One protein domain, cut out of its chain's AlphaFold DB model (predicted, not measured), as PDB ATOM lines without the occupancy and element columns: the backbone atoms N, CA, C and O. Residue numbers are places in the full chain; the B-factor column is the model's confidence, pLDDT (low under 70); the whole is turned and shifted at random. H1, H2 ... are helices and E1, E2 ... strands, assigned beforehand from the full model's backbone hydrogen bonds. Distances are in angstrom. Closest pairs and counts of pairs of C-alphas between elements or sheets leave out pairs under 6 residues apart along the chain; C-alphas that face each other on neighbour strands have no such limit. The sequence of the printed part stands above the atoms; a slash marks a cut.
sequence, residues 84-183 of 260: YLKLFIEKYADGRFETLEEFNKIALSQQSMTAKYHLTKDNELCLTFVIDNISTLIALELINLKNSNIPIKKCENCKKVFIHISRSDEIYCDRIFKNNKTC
ATOM      1  N   TYR A  84      10.472  49.634  30.246       63.50
ATOM      2  CA  TYR A  84      11.916  49.870  30.208       63.50
ATOM      3  C   TYR A  84      12.730  48.721  30.811       63.50
ATOM      4  O   TYR A  84      13.723  48.334  30.201       63.50
ATOM      5  N   LEU A  85      12.315  48.121  31.933       68.38
ATOM      6  CA  LEU A  85      12.976  46.931  32.491       68.38
ATOM      7  C   LEU A  85      12.968  45.769  31.488       68.38
ATOM      8  O   LEU A  85      14.000  45.150  31.232       68.38
ATOM      9  N   LYS A  86      11.817  45.496  30.867       69.94
ATOM     10  CA  LYS A  86      11.697  44.462  29.835       69.94
ATOM     11  C   LYS A  86      12.607  44.753  28.642       69.94
ATOM     12  O   LYS A  86      13.340  43.865  28.212       69.94
ATOM     13  N   LEU A  87      12.595  45.986  28.131       67.94
ATOM     14  CA  LEU A  87      13.499  46.410  27.062       67.94
ATOM     15  C   LEU A  87      14.963  46.249  27.448       67.94
ATOM     16  O   LEU A  87      15.760  45.803  26.628       67.94
ATOM     17  N   PHE A  88      15.320  46.638  28.668       70.31
ATOM     18  CA  PHE A  88      16.676  46.507  29.164       70.31
ATOM     19  C   PHE A  88      17.097  45.044  29.145       70.31
ATOM     20  O   PHE A  88      18.134  44.730  28.575       70.31
ATOM     21  N   ILE A  89      16.271  44.145  29.686       72.31
ATOM     22  CA  ILE A  89      16.549  42.705  29.699       72.31
ATOM     23  C   ILE A  89      16.689  42.171  28.268       72.31
ATOM     24  O   ILE A  89      17.585  41.376  27.998       72.31
ATOM     25  N   GLU A  90      15.845  42.613  27.333       74.50
ATOM     26  CA  GLU A  90      15.935  42.220  25.922       74.50
ATOM     27  C   GLU A  90      17.214  42.743  25.245       74.50
ATOM     28  O   GLU A  90      17.902  41.976  24.573       74.50
ATOM     29  N   LYS A  91      17.576  44.016  25.446       72.75
ATOM     30  CA  LYS A  91      18.812  44.612  24.907       72.75
ATOM     31  C   LYS A  91      20.063  43.986  25.518       72.75
ATOM     32  O   LYS A  91      21.012  43.712  24.784       72.75
ATOM     33  N   TYR A  92      20.048  43.739  26.828       73.00
ATOM     34  CA  TYR A  92      21.103  43.042  27.559       73.00
ATOM     35  C   TYR A  92      21.278  41.620  27.016       73.00
ATOM     36  O   TYR A  92      22.387  41.232  26.662       73.00
ATOM     37  N   ALA A  93      20.180  40.876  26.837       74.56
ATOM     38  CA  ALA A  93      20.203  39.526  26.268       74.56
ATOM     39  C   ALA A  93      20.701  39.479  24.813       74.56
ATOM     40  O   ALA A  93      21.272  38.474  24.391       74.56
ATOM     41  N   ASP A  94      20.475  40.546  24.043       73.38
ATOM     42  CA  ASP A  94      20.955  40.672  22.666       73.38
ATOM     43  C   ASP A  94      22.402  41.211  22.585       73.38
ATOM     44  O   ASP A  94      22.924  41.367  21.483       73.38
ATOM     45  N   GLY A  95      23.052  41.525  23.716       69.69
ATOM     46  CA  GLY A  95      24.402  42.104  23.755       69.69
ATOM     47  C   GLY A  95      24.490  43.529  23.196       69.69
ATOM     48  O   GLY A  95      25.581  44.011  22.918       69.69
ATOM     49  N   ARG A  96      23.348  44.204  23.013       63.91
ATOM     50  CA  ARG A  96      23.223  45.539  22.394       63.91
ATOM     51  C   ARG A  96      23.103  46.664  23.422       63.91
ATOM     52  O   ARG A  96      22.627  47.752  23.100       63.91
ATOM     53  N   PHE A  97      23.444  46.395  24.677       62.41
ATOM     54  CA  PHE A  97      23.384  47.404  25.726       62.41
ATOM     55  C   PHE A  97      24.684  48.209  25.735       62.41
ATOM     56  O   PHE A  97      25.643  47.831  26.405       62.41
ATOM     57  N   GLU A  98      24.729  49.290  24.952       54.81
ATOM     58  CA  GLU A  98      25.989  49.995  24.694       54.81
ATOM     59  C   GLU A  98      26.190  51.325  25.424       54.81
ATOM     60  O   GLU A  98      27.335  51.762  25.478       54.81
ATOM     61  N   THR A  99      25.209  51.972  26.074       52.97
ATOM     62  CA  THR A  99      25.525  53.246  26.760       52.97
ATOM     63  C   THR A  99      24.765  53.529  28.057       52.97
ATOM     64  O   THR A  99      23.576  53.267  28.220       52.97
ATOM     65  N   LEU A 100      25.497  54.167  28.978       53.06
ATOM     66  CA  LEU A 100      25.021  54.815  30.205       53.06
ATOM     67  C   LEU A 100      23.938  55.884  29.924       53.06
ATOM     68  O   LEU A 100      23.168  56.246  30.806       53.06
ATOM     69  N   GLU A 101      23.863  56.385  28.689       57.25
ATOM     70  CA  GLU A 101      22.965  57.465  28.276       57.25
ATOM     71  C   GLU A 101      21.490  57.032  28.203       57.25
ATOM     72  O   GLU A 101      20.609  57.794  28.594       57.25
ATOM     73  N   GLU A 102      21.196  55.801  27.767       57.75
ATOM     74  CA  GLU A 102      19.825  55.266  27.812       57.75
ATOM     75  C   GLU A 102      19.359  55.035  29.256       57.75
ATOM     76  O   GLU A 102      18.189  55.235  29.574       57.75
ATOM     77  N   PHE A 103      20.296  54.676  30.136       55.41
ATOM     78  CA  PHE A 103      20.062  54.475  31.564       55.41
ATOM     79  C   PHE A 103      19.747  55.791  32.285       55.41
ATOM     80  O   PHE A 103      18.837  55.846  33.100       55.41
ATOM     81  N   ASN A 104      20.460  56.864  31.933       55.34
ATOM     82  CA  ASN A 104      20.281  58.193  32.519       55.34
ATOM     83  C   ASN A 104      19.040  58.940  31.991       55.34
ATOM     84  O   ASN A 104      18.608  59.907  32.617       55.34
ATOM     85  N   LYS A 105      18.479  58.527  30.841       55.75
ATOM     86  CA  LYS A 105      17.202  59.049  30.304       55.75
ATOM     87  C   LYS A 105      15.987  58.496  31.045       55.75
ATOM     88  O   LYS A 105      14.969  59.175  31.134       55.75
ATOM     89  N   ILE A 106      16.097  57.283  31.585       54.31
ATOM     90  CA  ILE A 106      15.195  56.820  32.640       54.31
ATOM     91  C   ILE A 106      15.510  57.722  33.837       54.31
ATOM     92  O   ILE A 106      16.683  57.927  34.127       54.31
ATOM     93  N   ALA A 107      14.507  58.314  34.484       51.31
ATOM     94  CA  ALA A 107      14.640  59.282  35.581       51.31
ATOM     95  C   ALA A 107      15.256  58.687  36.876       51.31
ATOM     96  O   ALA A 107      14.708  58.794  37.973       51.31
ATOM     97  N   LEU A 108      16.409  58.031  36.746       54.69
ATOM     98  CA  LEU A 108      17.231  57.451  37.797       54.69
ATOM     99  C   LEU A 108      18.082  58.509  38.497       54.69
ATOM    100  O   LEU A 108      18.558  58.281  39.602       54.69
ATOM    101  N   SER A 109      18.238  59.683  37.879       52.03
ATOM    102  CA  SER A 109      19.050  60.795  38.380       52.03
ATOM    103  C   SER A 109      18.510  61.462  39.651       52.03
ATOM    104  O   SER A 109      19.148  62.380  40.159       52.03
ATOM    105  N   GLN A 110      17.365  61.016  40.181       57.91
ATOM    106  CA  GLN A 110      16.744  61.567  41.393       57.91
ATOM    107  C   GLN A 110      16.253  60.491  42.376       57.91
ATOM    108  O   GLN A 110      15.513  60.800  43.305       57.91
ATOM    109  N   GLN A 111      16.648  59.230  42.187       67.75
ATOM    110  CA  GLN A 111      16.230  58.144  43.073       67.75
ATOM    111  C   GLN A 111      17.146  58.047  44.295       67.75
ATOM    112  O   GLN A 111      18.372  58.073  44.170       67.75
ATOM    113  N   SER A 112      16.554  57.895  45.477       71.75
ATOM    114  CA  SER A 112      17.265  57.615  46.724       71.75
ATOM    115  C   SER A 112      16.809  56.278  47.308       71.75
ATOM    116  O   SER A 112      15.680  55.832  47.105       71.75
ATOM    117  N   MET A 113      17.722  55.608  48.007       83.69
ATOM    118  CA  MET A 113      17.446  54.402  48.785       83.69
ATOM    119  C   MET A 113      18.270  54.441  50.067       83.69
ATOM    120  O   MET A 113      19.356  55.025  50.093       83.69
ATOM    121  N   THR A 114      17.787  53.778  51.114       87.31
ATOM    122  CA  THR A 114      18.560  53.616  52.352       87.31
ATOM    123  C   THR A 114      19.145  52.212  52.413       87.31
ATOM    124  O   THR A 114      18.405  51.231  52.410       87.31
ATOM    125  N   ALA A 115      20.469  52.115  52.523       88.69
ATOM    126  CA  ALA A 115      21.170  50.866  52.807       88.69
ATOM    127  C   ALA A 115      21.328  50.676  54.323       88.69
ATOM    128  O   ALA A 115      21.865  51.541  55.015       88.69
ATOM    129  N   LYS A 116      20.875  49.534  54.840       91.62
ATOM    130  CA  LYS A 116      21.015  49.123  56.240       91.62
ATOM    131  C   LYS A 116      21.887  47.877  56.329       91.62
ATOM    132  O   LYS A 116      21.617  46.885  55.650       91.62
ATOM    133  N   TYR A 117      22.880  47.920  57.210       91.38
ATOM    134  CA  TYR A 117      23.775  46.805  57.510       91.38
ATOM    135  C   TYR A 117      23.401  46.212  58.864       91.38
ATOM    136  O   TYR A 117      23.221  46.957  59.828       91.38
ATOM    137  N   HIS A 118      23.275  44.894  58.951       91.00
ATOM    138  CA  HIS A 118      23.020  44.210  60.217       91.00
ATOM    139  C   HIS A 118      23.680  42.830  60.229       91.00
ATOM    140  O   HIS A 118      23.923  42.252  59.177       91.00
ATOM    141  N   LEU A 119      23.982  42.314  61.420       92.88
ATOM    142  CA  LEU A 119      24.476  40.950  61.599       92.88
ATOM    143  C   LEU A 119      23.294  40.006  61.837       92.88
ATOM    144  O   LEU A 119      22.392  40.327  62.616       92.88
ATOM    145  N   THR A 120      23.288  38.852  61.172       90.00
ATOM    146  CA  THR A 120      22.327  37.777  61.447       90.00
ATOM    147  C   THR A 120      22.652  37.083  62.771       90.00
ATOM    148  O   THR A 120      23.714  37.285  63.362       90.00
ATOM    149  N   LYS A 121      21.741  36.216  63.236       89.12
ATOM    150  CA  LYS A 121      21.979  35.359  64.411       89.12
ATOM    151  C   LYS A 121      23.183  34.425  64.233       89.12
ATOM    152  O   LYS A 121      23.774  34.024  65.230       89.12
ATOM    153  N   ASP A 122      23.553  34.143  62.988       93.88
ATOM    154  CA  ASP A 122      24.667  33.273  62.608       93.88
ATOM    155  C   ASP A 122      25.962  34.065  62.326       93.88
ATOM    156  O   ASP A 122      26.895  33.546  61.722       93.88
ATOM    157  N   ASN A 123      26.038  35.329  62.777       90.75
ATOM    158  CA  ASN A 123      27.157  36.257  62.553       90.75
ATOM    159  C   ASN A 123      27.451  36.571  61.073       90.75
ATOM    160  O   ASN A 123      28.560  36.988  60.733       90.75
ATOM    161  N   GLU A 124      26.467  36.433  60.186       92.06
ATOM    162  CA  GLU A 124      26.616  36.845  58.790       92.06
ATOM    163  C   GLU A 124      26.291  38.334  58.636       92.06
ATOM    164  O   GLU A 124      25.289  38.822  59.160       92.06
ATOM    165  N   LEU A 125      27.132  39.082  57.917       92.69
ATOM    166  CA  LEU A 125      26.857  40.483  57.599       92.69
ATOM    167  C   LEU A 125      25.832  40.563  56.461       92.69
ATOM    168  O   LEU A 125      26.127  40.197  55.324       92.69
ATOM    169  N   CYS A 126      24.653  41.100  56.753       91.56
ATOM    170  CA  CYS A 126      23.591  41.326  55.785       91.56
ATOM    171  C   CYS A 126      23.477  42.797  55.381       91.56
ATOM    172  O   CYS A 126      23.555  43.710  56.207       91.56
ATOM    173  N   LEU A 127      23.209  43.002  54.091       89.56
ATOM    174  CA  LEU A 127      22.846  44.279  53.491       89.56
ATOM    175  C   LEU A 127      21.364  44.244  53.112       89.56
ATOM    176  O   LEU A 127      20.919  43.353  52.393       89.56
ATOM    177  N   THR A 128      20.606  45.225  53.587       87.69
ATOM    178  CA  THR A 128      19.185  45.413  53.267       87.69
ATOM    179  C   THR A 128      18.952  46.794  52.691       87.69
ATOM    180  O   THR A 128      19.546  47.765  53.154       87.69
ATOM    181  N   PHE A 129      18.067  46.885  51.704       85.62
ATOM    182  CA  PHE A 129      17.680  48.145  51.082       85.62
ATOM    183  C   PHE A 129      16.247  48.490  51.484       85.62
ATOM    184  O   PHE A 129      15.361  47.644  51.397       85.62
ATOM    185  N   VAL A 130      16.027  49.726  51.925       86.56
ATOM    186  CA  VAL A 130      14.686  50.314  52.037       86.56
ATOM    187  C   VAL A 130      14.446  51.126  50.776       86.56
ATOM    188  O   VAL A 130      15.253  52.000  50.439       86.56
ATOM    189  N   ILE A 131      13.379  50.774  50.067       82.25
ATOM    190  CA  ILE A 131      13.049  51.285  48.743       82.25
ATOM    191  C   ILE A 131      11.593  51.742  48.768       82.25
ATOM    192  O   ILE A 131      10.699  50.927  48.984       82.25
ATOM    193  N   ASP A 132      11.374  53.030  48.518       73.88
ATOM    194  CA  ASP A 132      10.055  53.663  48.665       73.88
ATOM    195  C   ASP A 132       9.282  53.762  47.340       73.88
ATOM    196  O   ASP A 132       8.114  54.157  47.301       73.88
ATOM    197  N   ASN A 133       9.939  53.423  46.226       70.62
ATOM    198  CA  ASN A 133       9.304  53.403  44.919       70.62
ATOM    199  C   ASN A 133       9.897  52.358  43.969       70.62
ATOM    200  O   ASN A 133      11.071  51.981  44.023       70.62
ATOM    201  N   ILE A 134       9.054  51.925  43.045       72.12
ATOM    202  CA  ILE A 134       9.345  50.917  42.031       72.12
ATOM    203  C   ILE A 134      10.456  51.330  41.072       72.12
ATOM    204  O   ILE A 134      11.184  50.476  40.581       72.12
ATOM    205  N   SER A 135      10.606  52.630  40.804       71.12
ATOM    206  CA  SER A 135      11.617  53.143  39.881       71.12
ATOM    207  C   SER A 135      13.006  52.918  40.467       71.12
ATOM    208  O   SER A 135      13.891  52.433  39.767       71.12
ATOM    209  N   THR A 136      13.175  53.177  41.765       75.31
ATOM    210  CA  THR A 136      14.374  52.857  42.547       75.31
ATOM    211  C   THR A 136      14.632  51.352  42.595       75.31
ATOM    212  O   THR A 136      15.774  50.934  42.404       75.31
ATOM    213  N   LEU A 137      13.594  50.530  42.804       77.62
ATOM    214  CA  LEU A 137      13.727  49.067  42.788       77.62
ATOM    215  C   LEU A 137      14.220  48.575  41.424       77.62
ATOM    216  O   LEU A 137      15.201  47.842  41.345       77.62
ATOM    217  N   ILE A 138      13.574  49.022  40.346       74.25
ATOM    218  CA  ILE A 138      13.955  48.700  38.971       74.25
ATOM    219  C   ILE A 138      15.398  49.146  38.722       74.25
ATOM    220  O   ILE A 138      16.189  48.357  38.225       74.25
ATOM    221  N   ALA A 139      15.782  50.363  39.111       74.44
ATOM    222  CA  ALA A 139      17.151  50.857  38.969       74.44
ATOM    223  C   ALA A 139      18.184  49.949  39.646       74.44
ATOM    224  O   ALA A 139      19.201  49.603  39.040       74.44
ATOM    225  N   LEU A 140      17.908  49.562  40.894       78.62
ATOM    226  CA  LEU A 140      18.767  48.687  41.683       78.62
ATOM    227  C   LEU A 140      18.907  47.318  41.013       78.62
ATOM    228  O   LEU A 140      20.025  46.849  40.813       78.62
ATOM    229  N   GLU A 141      17.791  46.714  40.600       78.25
ATOM    230  CA  GLU A 141      17.791  45.427  39.906       78.25
ATOM    231  C   GLU A 141      18.537  45.495  38.576       78.25
ATOM    232  O   GLU A 141      19.326  44.614  38.253       78.25
ATOM    233  N   LEU A 142      18.368  46.572  37.814       74.19
ATOM    234  CA  LEU A 142      19.084  46.777  36.561       74.19
ATOM    235  C   LEU A 142      20.607  46.858  36.760       74.19
ATOM    236  O   LEU A 142      21.370  46.265  35.989       74.19
ATOM    237  N   ILE A 143      21.060  47.564  37.803       75.06
ATOM    238  CA  ILE A 143      22.478  47.631  38.185       75.06
ATOM    239  C   ILE A 143      22.969  46.252  38.642       75.06
ATOM    240  O   ILE A 143      24.033  45.806  38.208       75.06
ATOM    241  N   ASN A 144      22.183  45.551  39.461       78.75
ATOM    242  CA  ASN A 144      22.508  44.209  39.933       78.75
ATOM    243  C   ASN A 144      22.628  43.228  38.768       78.75
ATOM    244  O   ASN A 144      23.621  42.513  38.697       78.75
ATOM    245  N   LEU A 145      21.696  43.224  37.813       74.44
ATOM    246  CA  LEU A 145      21.753  42.397  36.603       74.44
ATOM    247  C   LEU A 145      23.017  42.675  35.784       74.44
ATOM    248  O   LEU A 145      23.691  41.741  35.350       74.44
ATOM    249  N   LYS A 146      23.381  43.953  35.616       72.25
ATOM    250  CA  LYS A 146      24.617  44.339  34.925       72.25
ATOM    251  C   LYS A 146      25.862  43.808  35.645       72.25
ATOM    252  O   LYS A 146      26.767  43.301  34.986       72.25
ATOM    253  N   ASN A 147      25.899  43.910  36.972       77.06
ATOM    254  CA  ASN A 147      27.072  43.568  37.782       77.06
ATOM    255  C   ASN A 147      27.197  42.069  38.093       77.06
ATOM    256  O   ASN A 147      28.302  41.569  38.281       77.06
ATOM    257  N   SER A 148      26.082  41.343  38.142       73.56
ATOM    258  CA  SER A 148      26.026  39.924  38.526       73.56
ATOM    259  C   SER A 148      26.448  38.964  37.411       73.56
ATOM    260  O   SER A 148      26.508  37.758  37.640       73.56
ATOM    261  N   ASN A 149      26.761  39.479  36.213       72.00
ATOM    262  CA  ASN A 149      27.127  38.694  35.030       72.00
ATOM    263  C   ASN A 149      26.146  37.530  34.768       72.00
ATOM    264  O   ASN A 149      26.544  36.448  34.326       72.00
ATOM    265  N   ILE A 150      24.861  37.734  35.094       77.62
ATOM    266  CA  ILE A 150      23.829  36.715  34.915       77.62
ATOM    267  C   ILE A 150      23.675  36.479  33.417       77.62
ATOM    268  O   ILE A 150      23.382  37.411  32.664       77.62
ATOM    269  N   PRO A 151      23.822  35.235  32.946       78.38
ATOM    270  CA  PRO A 151      23.859  34.980  31.525       78.38
ATOM    271  C   PRO A 151      22.445  34.836  30.955       78.38
ATOM    272  O   PRO A 151      21.933  33.737  30.704       78.38
ATOM    273  N   ILE A 152      21.816  35.986  30.747       84.56
ATOM    274  CA  ILE A 152      20.510  36.109  30.108       84.56
ATOM    275  C   ILE A 152      20.686  35.941  28.598       84.56
ATOM    276  O   ILE A 152      21.499  36.613  27.971       84.56
ATOM    277  N   LYS A 153      19.899  35.050  27.995       86.12
ATOM    278  CA  LYS A 153      19.903  34.783  26.553       86.12
ATOM    279  C   LYS A 153      18.500  34.789  25.979       86.12
ATOM    280  O   LYS A 153      17.515  34.600  26.691       86.12
ATOM    281  N   LYS A 154      18.398  34.914  24.657       89.25
ATOM    282  CA  LYS A 154      17.142  34.746  23.918       89.25
ATOM    283  C   LYS A 154      17.009  33.318  23.395       89.25
ATOM    284  O   LYS A 154      17.888  32.825  22.699       89.25
ATOM    285  N   CYS A 155      15.902  32.645  23.713       91.56
ATOM    286  CA  CYS A 155      15.659  31.276  23.254       91.56
ATOM    287  C   CYS A 155      15.516  31.235  21.726       91.56
ATOM    288  O   CYS A 155      14.639  31.894  21.164       91.56
ATOM    289  N   GLU A 156      16.309  30.408  21.045       91.81
ATOM    290  CA  GLU A 156      16.257  30.294  19.583       91.81
ATOM    291  C   GLU A 156      14.907  29.763  19.067       91.81
ATOM    292  O   GLU A 156      14.517  30.102  17.948       91.81
ATOM    293  N   ASN A 157      14.180  28.981  19.879       91.75
ATOM    294  CA  ASN A 157      12.877  28.411  19.518       91.75
ATOM    295  C   ASN A 157      11.719  29.403  19.742       91.75
ATOM    296  O   ASN A 157      11.083  29.830  18.785       91.75
ATOM    297  N   CYS A 158      11.448  29.800  20.992       89.81
ATOM    298  CA  CYS A 158      10.278  30.631  21.325       89.81
ATOM    299  C   CYS A 158      10.558  32.138  21.381       89.81
ATOM    300  O   CYS A 158       9.651  32.909  21.678       89.81
ATOM    301  N   LYS A 159      11.807  32.565  21.152       88.00
ATOM    302  CA  LYS A 159      12.265  33.969  21.168       88.00
ATOM    303  C   LYS A 159      12.101  34.717  22.496       88.00
ATOM    304  O   LYS A 159      12.458  35.887  22.567       88.00
ATOM    305  N   LYS A 160      11.636  34.053  23.556       85.75
ATOM    306  CA  LYS A 160      11.580  34.609  24.915       85.75
ATOM    307  C   LYS A 160      12.958  34.551  25.581       85.75
ATOM    308  O   LYS A 160      13.703  33.591  25.368       85.75
ATOM    309  N   VAL A 161      13.260  35.530  26.432       87.00
ATOM    310  CA  VAL A 161      14.483  35.543  27.253       87.00
ATOM    311  C   VAL A 161      14.475  34.422  28.302       87.00
ATOM    312  O   VAL A 161      13.402  33.976  28.738       87.00
ATOM    313  N   PHE A 162      15.651  33.917  28.665       89.12
ATOM    314  CA  PHE A 162      15.852  32.893  29.690       89.12
ATOM    315  C   PHE A 162      17.253  32.984  30.307       89.12
ATOM    316  O   PHE A 162      18.183  33.474  29.672       89.12
ATOM    317  N   ILE A 163      17.387  32.473  31.529       87.69
ATOM    318  CA  ILE A 163      18.666  32.267  32.213       87.69
ATOM    319  C   ILE A 163      18.978  30.777  32.117       87.69
ATOM    320  O   ILE A 163      18.102  29.944  32.364       87.69
ATOM    321  N   HIS A 164      20.195  30.426  31.713       82.00
ATOM    322  CA  HIS A 164      20.607  29.028  31.685       82.00
ATOM    323  C   HIS A 164      21.100  28.594  33.069       82.00
ATOM    324  O   HIS A 164      21.823  29.327  33.732       82.00
ATOM    325  N   ILE A 165      20.718  27.390  33.496       76.44
ATOM    326  CA  ILE A 165      21.053  26.884  34.838       76.44
ATOM    327  C   ILE A 165      22.355  26.075  34.821       76.44
ATOM    328  O   ILE A 165      23.136  26.136  35.760       76.44
ATOM    329  N   SER A 166      22.599  25.299  33.760       73.56
ATOM    330  CA  SER A 166      23.654  24.274  33.761       73.56
ATOM    331  C   SER A 166      24.767  24.491  32.745       73.56
ATOM    332  O   SER A 166      25.911  24.133  33.006       73.56
ATOM    333  N   ARG A 167      24.452  25.031  31.564       80.56
ATOM    334  CA  ARG A 167      25.384  25.095  30.434       80.56
ATOM    335  C   ARG A 167      25.464  26.490  29.843       80.56
ATOM    336  O   ARG A 167      24.468  26.999  29.329       80.56
ATOM    337  N   SER A 168      26.673  27.043  29.836       81.88
ATOM    338  CA  SER A 168      26.965  28.370  29.289       81.88
ATOM    339  C   SER A 168      26.697  28.505  27.801       81.88
ATOM    340  O   SER A 168      26.422  29.607  27.337       81.88
ATOM    341  N   ASP A 169      26.696  27.404  27.053       84.19
ATOM    342  CA  ASP A 169      26.407  27.352  25.621       84.19
ATOM    343  C   ASP A 169      24.935  27.038  25.299       84.19
ATOM    344  O   ASP A 169      24.581  26.914  24.129       84.19
ATOM    345  N   GLU A 170      24.054  26.952  26.302       90.62
ATOM    346  CA  GLU A 170      22.632  26.685  26.075       90.62
ATOM    347  C   GLU A 170      21.973  27.815  25.270       90.62
ATOM    348  O   GLU A 170      22.224  29.000  25.511       90.62
ATOM    349  N   ILE A 171      21.115  27.439  24.320       92.00
ATOM    350  CA  ILE A 171      20.424  28.343  23.382       92.00
ATOM    351  C   ILE A 171      18.897  28.150  23.394       92.00
ATOM    352  O   ILE A 171      18.166  28.917  22.762       92.00
ATOM    353  N   TYR A 172      18.395  27.151  24.127       93.94
ATOM    354  CA  TYR A 172      16.972  26.872  24.292       93.94
ATOM    355  C   TYR A 172      16.567  26.867  25.770       93.94
ATOM    356  O   TYR A 172      17.251  26.309  26.621       93.94
ATOM    357  N   CYS A 173      15.400  27.440  26.071       93.06
ATOM    358  CA  CYS A 173      14.839  27.421  27.422       93.06
ATOM    359  C   CYS A 173      14.070  26.123  27.733       93.06
ATOM    360  O   CYS A 173      13.698  25.363  26.835       93.06
ATOM    361  N   ASP A 174      13.755  25.908  29.011       92.56
ATOM    362  CA  ASP A 174      13.024  24.720  29.478       92.56
ATOM    363  C   ASP A 174      11.493  24.882  29.466       92.56
ATOM    364  O   ASP A 174      10.761  23.970  29.841       92.56
ATOM    365  N   ARG A 175      10.972  26.017  28.978       92.38
ATOM    366  CA  ARG A 175       9.520  26.248  28.886       92.38
ATOM    367  C   ARG A 175       8.859  25.228  27.956       92.38
ATOM    368  O   ARG A 175       9.346  25.004  26.841       92.38
ATOM    369  N   ILE A 176       7.717  24.688  28.382       92.94
ATOM    370  CA  ILE A 176       6.816  23.891  27.540       92.94
ATOM    371  C   ILE A 176       6.322  24.769  26.384       92.94
ATOM    372  O   ILE A 176       5.955  25.924  26.591       92.94
ATOM    373  N   PHE A 177       6.363  24.239  25.160       90.50
ATOM    374  CA  PHE A 177       6.022  24.993  23.951       90.50
ATOM    375  C   PHE A 177       4.949  24.317  23.101       90.50
ATOM    376  O   PHE A 177       3.883  24.888  22.901       90.50
ATOM    377  N   LYS A 178       5.200  23.101  22.597       89.69
ATOM    378  CA  LYS A 178       4.244  22.379  21.742       89.69
ATOM    379  C   LYS A 178       4.254  20.890  22.061       89.69
ATOM    380  O   LYS A 178       5.316  20.325  22.309       89.69
ATOM    381  N   ASN A 179       3.081  20.256  22.023       90.00
ATOM    382  CA  ASN A 179       2.898  18.819  22.269       90.00
ATOM    383  C   ASN A 179       3.517  18.360  23.603       90.00
ATOM    384  O   ASN A 179       4.185  17.330  23.652       90.00
ATOM    385  N   ASN A 180       3.360  19.173  24.652       91.06
ATOM    386  CA  ASN A 180       3.944  18.952  25.977       91.06
ATOM    387  C   ASN A 180       5.482  18.789  25.993       91.06
ATOM    388  O   ASN A 180       6.045  18.226  26.928       91.06
ATOM    389  N   LYS A 181       6.175  19.270  24.953       91.44
ATOM    390  CA  LYS A 181       7.639  19.268  24.864       91.44
ATOM    391  C   LYS A 181       8.207  20.649  25.137       91.44
ATOM    392  O   LYS A 181       7.616  21.668  24.757       91.44
ATOM    393  N   THR A 182       9.383  20.678  25.754       94.44
ATOM    394  CA  THR A 182      10.101  21.923  26.039       94.44
ATOM    395  C   THR A 182      10.729  22.515  24.778       94.44
ATOM    396  O   THR A 182      10.985  21.809  23.793       94.44
ATOM    397  N   CYS A 183      11.025  23.820  24.800       94.50
ATOM    398  CA  CYS A 183      11.775  24.475  23.724       94.50
ATOM    399  C   CYS A 183      13.116  23.786  23.463       94.50
ATOM    400  O   CYS A 183      13.525  23.692  22.312       94.50
TER     401      CYS A 183
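This is residues 84 to 183 of the 260 residues of an uncharacterized protein of Lachnospiraceae bacterium (UniProt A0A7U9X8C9). This is a loose, open string of small parts: a two-stranded hairpin of E1 and E2 forms one end, helices H3 and H1 run the same way through the middle, and a much smaller hairpin of E3 and E4 packs on H1. Beyond it a long link leads to E5 at the far end, while H2 lies off to one side, apart from H1 and H3. The printed part has 100 residues with three named helices and five named strands, in the order H1 H2 E1 E2 H3 E3 E4 E5; both two-stranded sheets are antiparallel, and the class is mixed, helices and strands. The outline is flat, 48 by 41 by 22 A, and loose, with a radius of gyration of the C-alphas of 17.4 A.

E1, residues 114 to 119, is 16.8 A long and begins at C-alpha 114 at (18.560, 53.616, 52.352). E2, residues 125 to 130, is 16.6 A long. H3, residues 134 to 147, is the longest helix at 19.7 A. H1, residues 84 to 93, measures 13.8 A from C-alpha 84 at (11.916, 49.870, 30.208). H2, residues 100 to 105, measures 8.9 A. E3, residues 152 to 154, and E4, residues 161 to 163, measure 7.2 A and 7.3 A. E5, residues 176 to 178, measures 6.5 A and ends at C-alpha 178 at (4.244, 22.379, 21.742).

E1 and E2 form a hairpin, antiparallel at 153 degrees, with N 116 and O 128 within hydrogen-bond range at 2.8 A. A tight link of three residues joins E2 to H3. H3 and H1 only just touch, with 3 pairs of C-alphas within 8 A, made by residues 138 to 142 of H3 alone. Their closest C-alphas are those of Ile 138 and Leu 85, 6.8 A; they run the same way at a shallow tilt of 10 degrees. The closest C-alphas of H1 and E3 are those of Ala 93 and Lys 153, 4.8 A. E3 and E4 form a hairpin, antiparallel at 141 degrees, with N 162 and O 153 at 2.8 A. E5 pairs with no named strand, but its residues pair antiparallel with residues 181 to 182. H2 is apart from H1 and from H3. In H1, H2 and H3 every O i to N i+4 pair is within hydrogen-bond range.

The two C-alphas farthest apart, those of Asn 123 and Asn 179, are 50.2 A from each other. The printed part has no cut, and the link from E4 to E5, 12 residues, is long. The mean pLDDT of the printed part is 78.6; residues 84 to 87 and 95 to 111 are under 70.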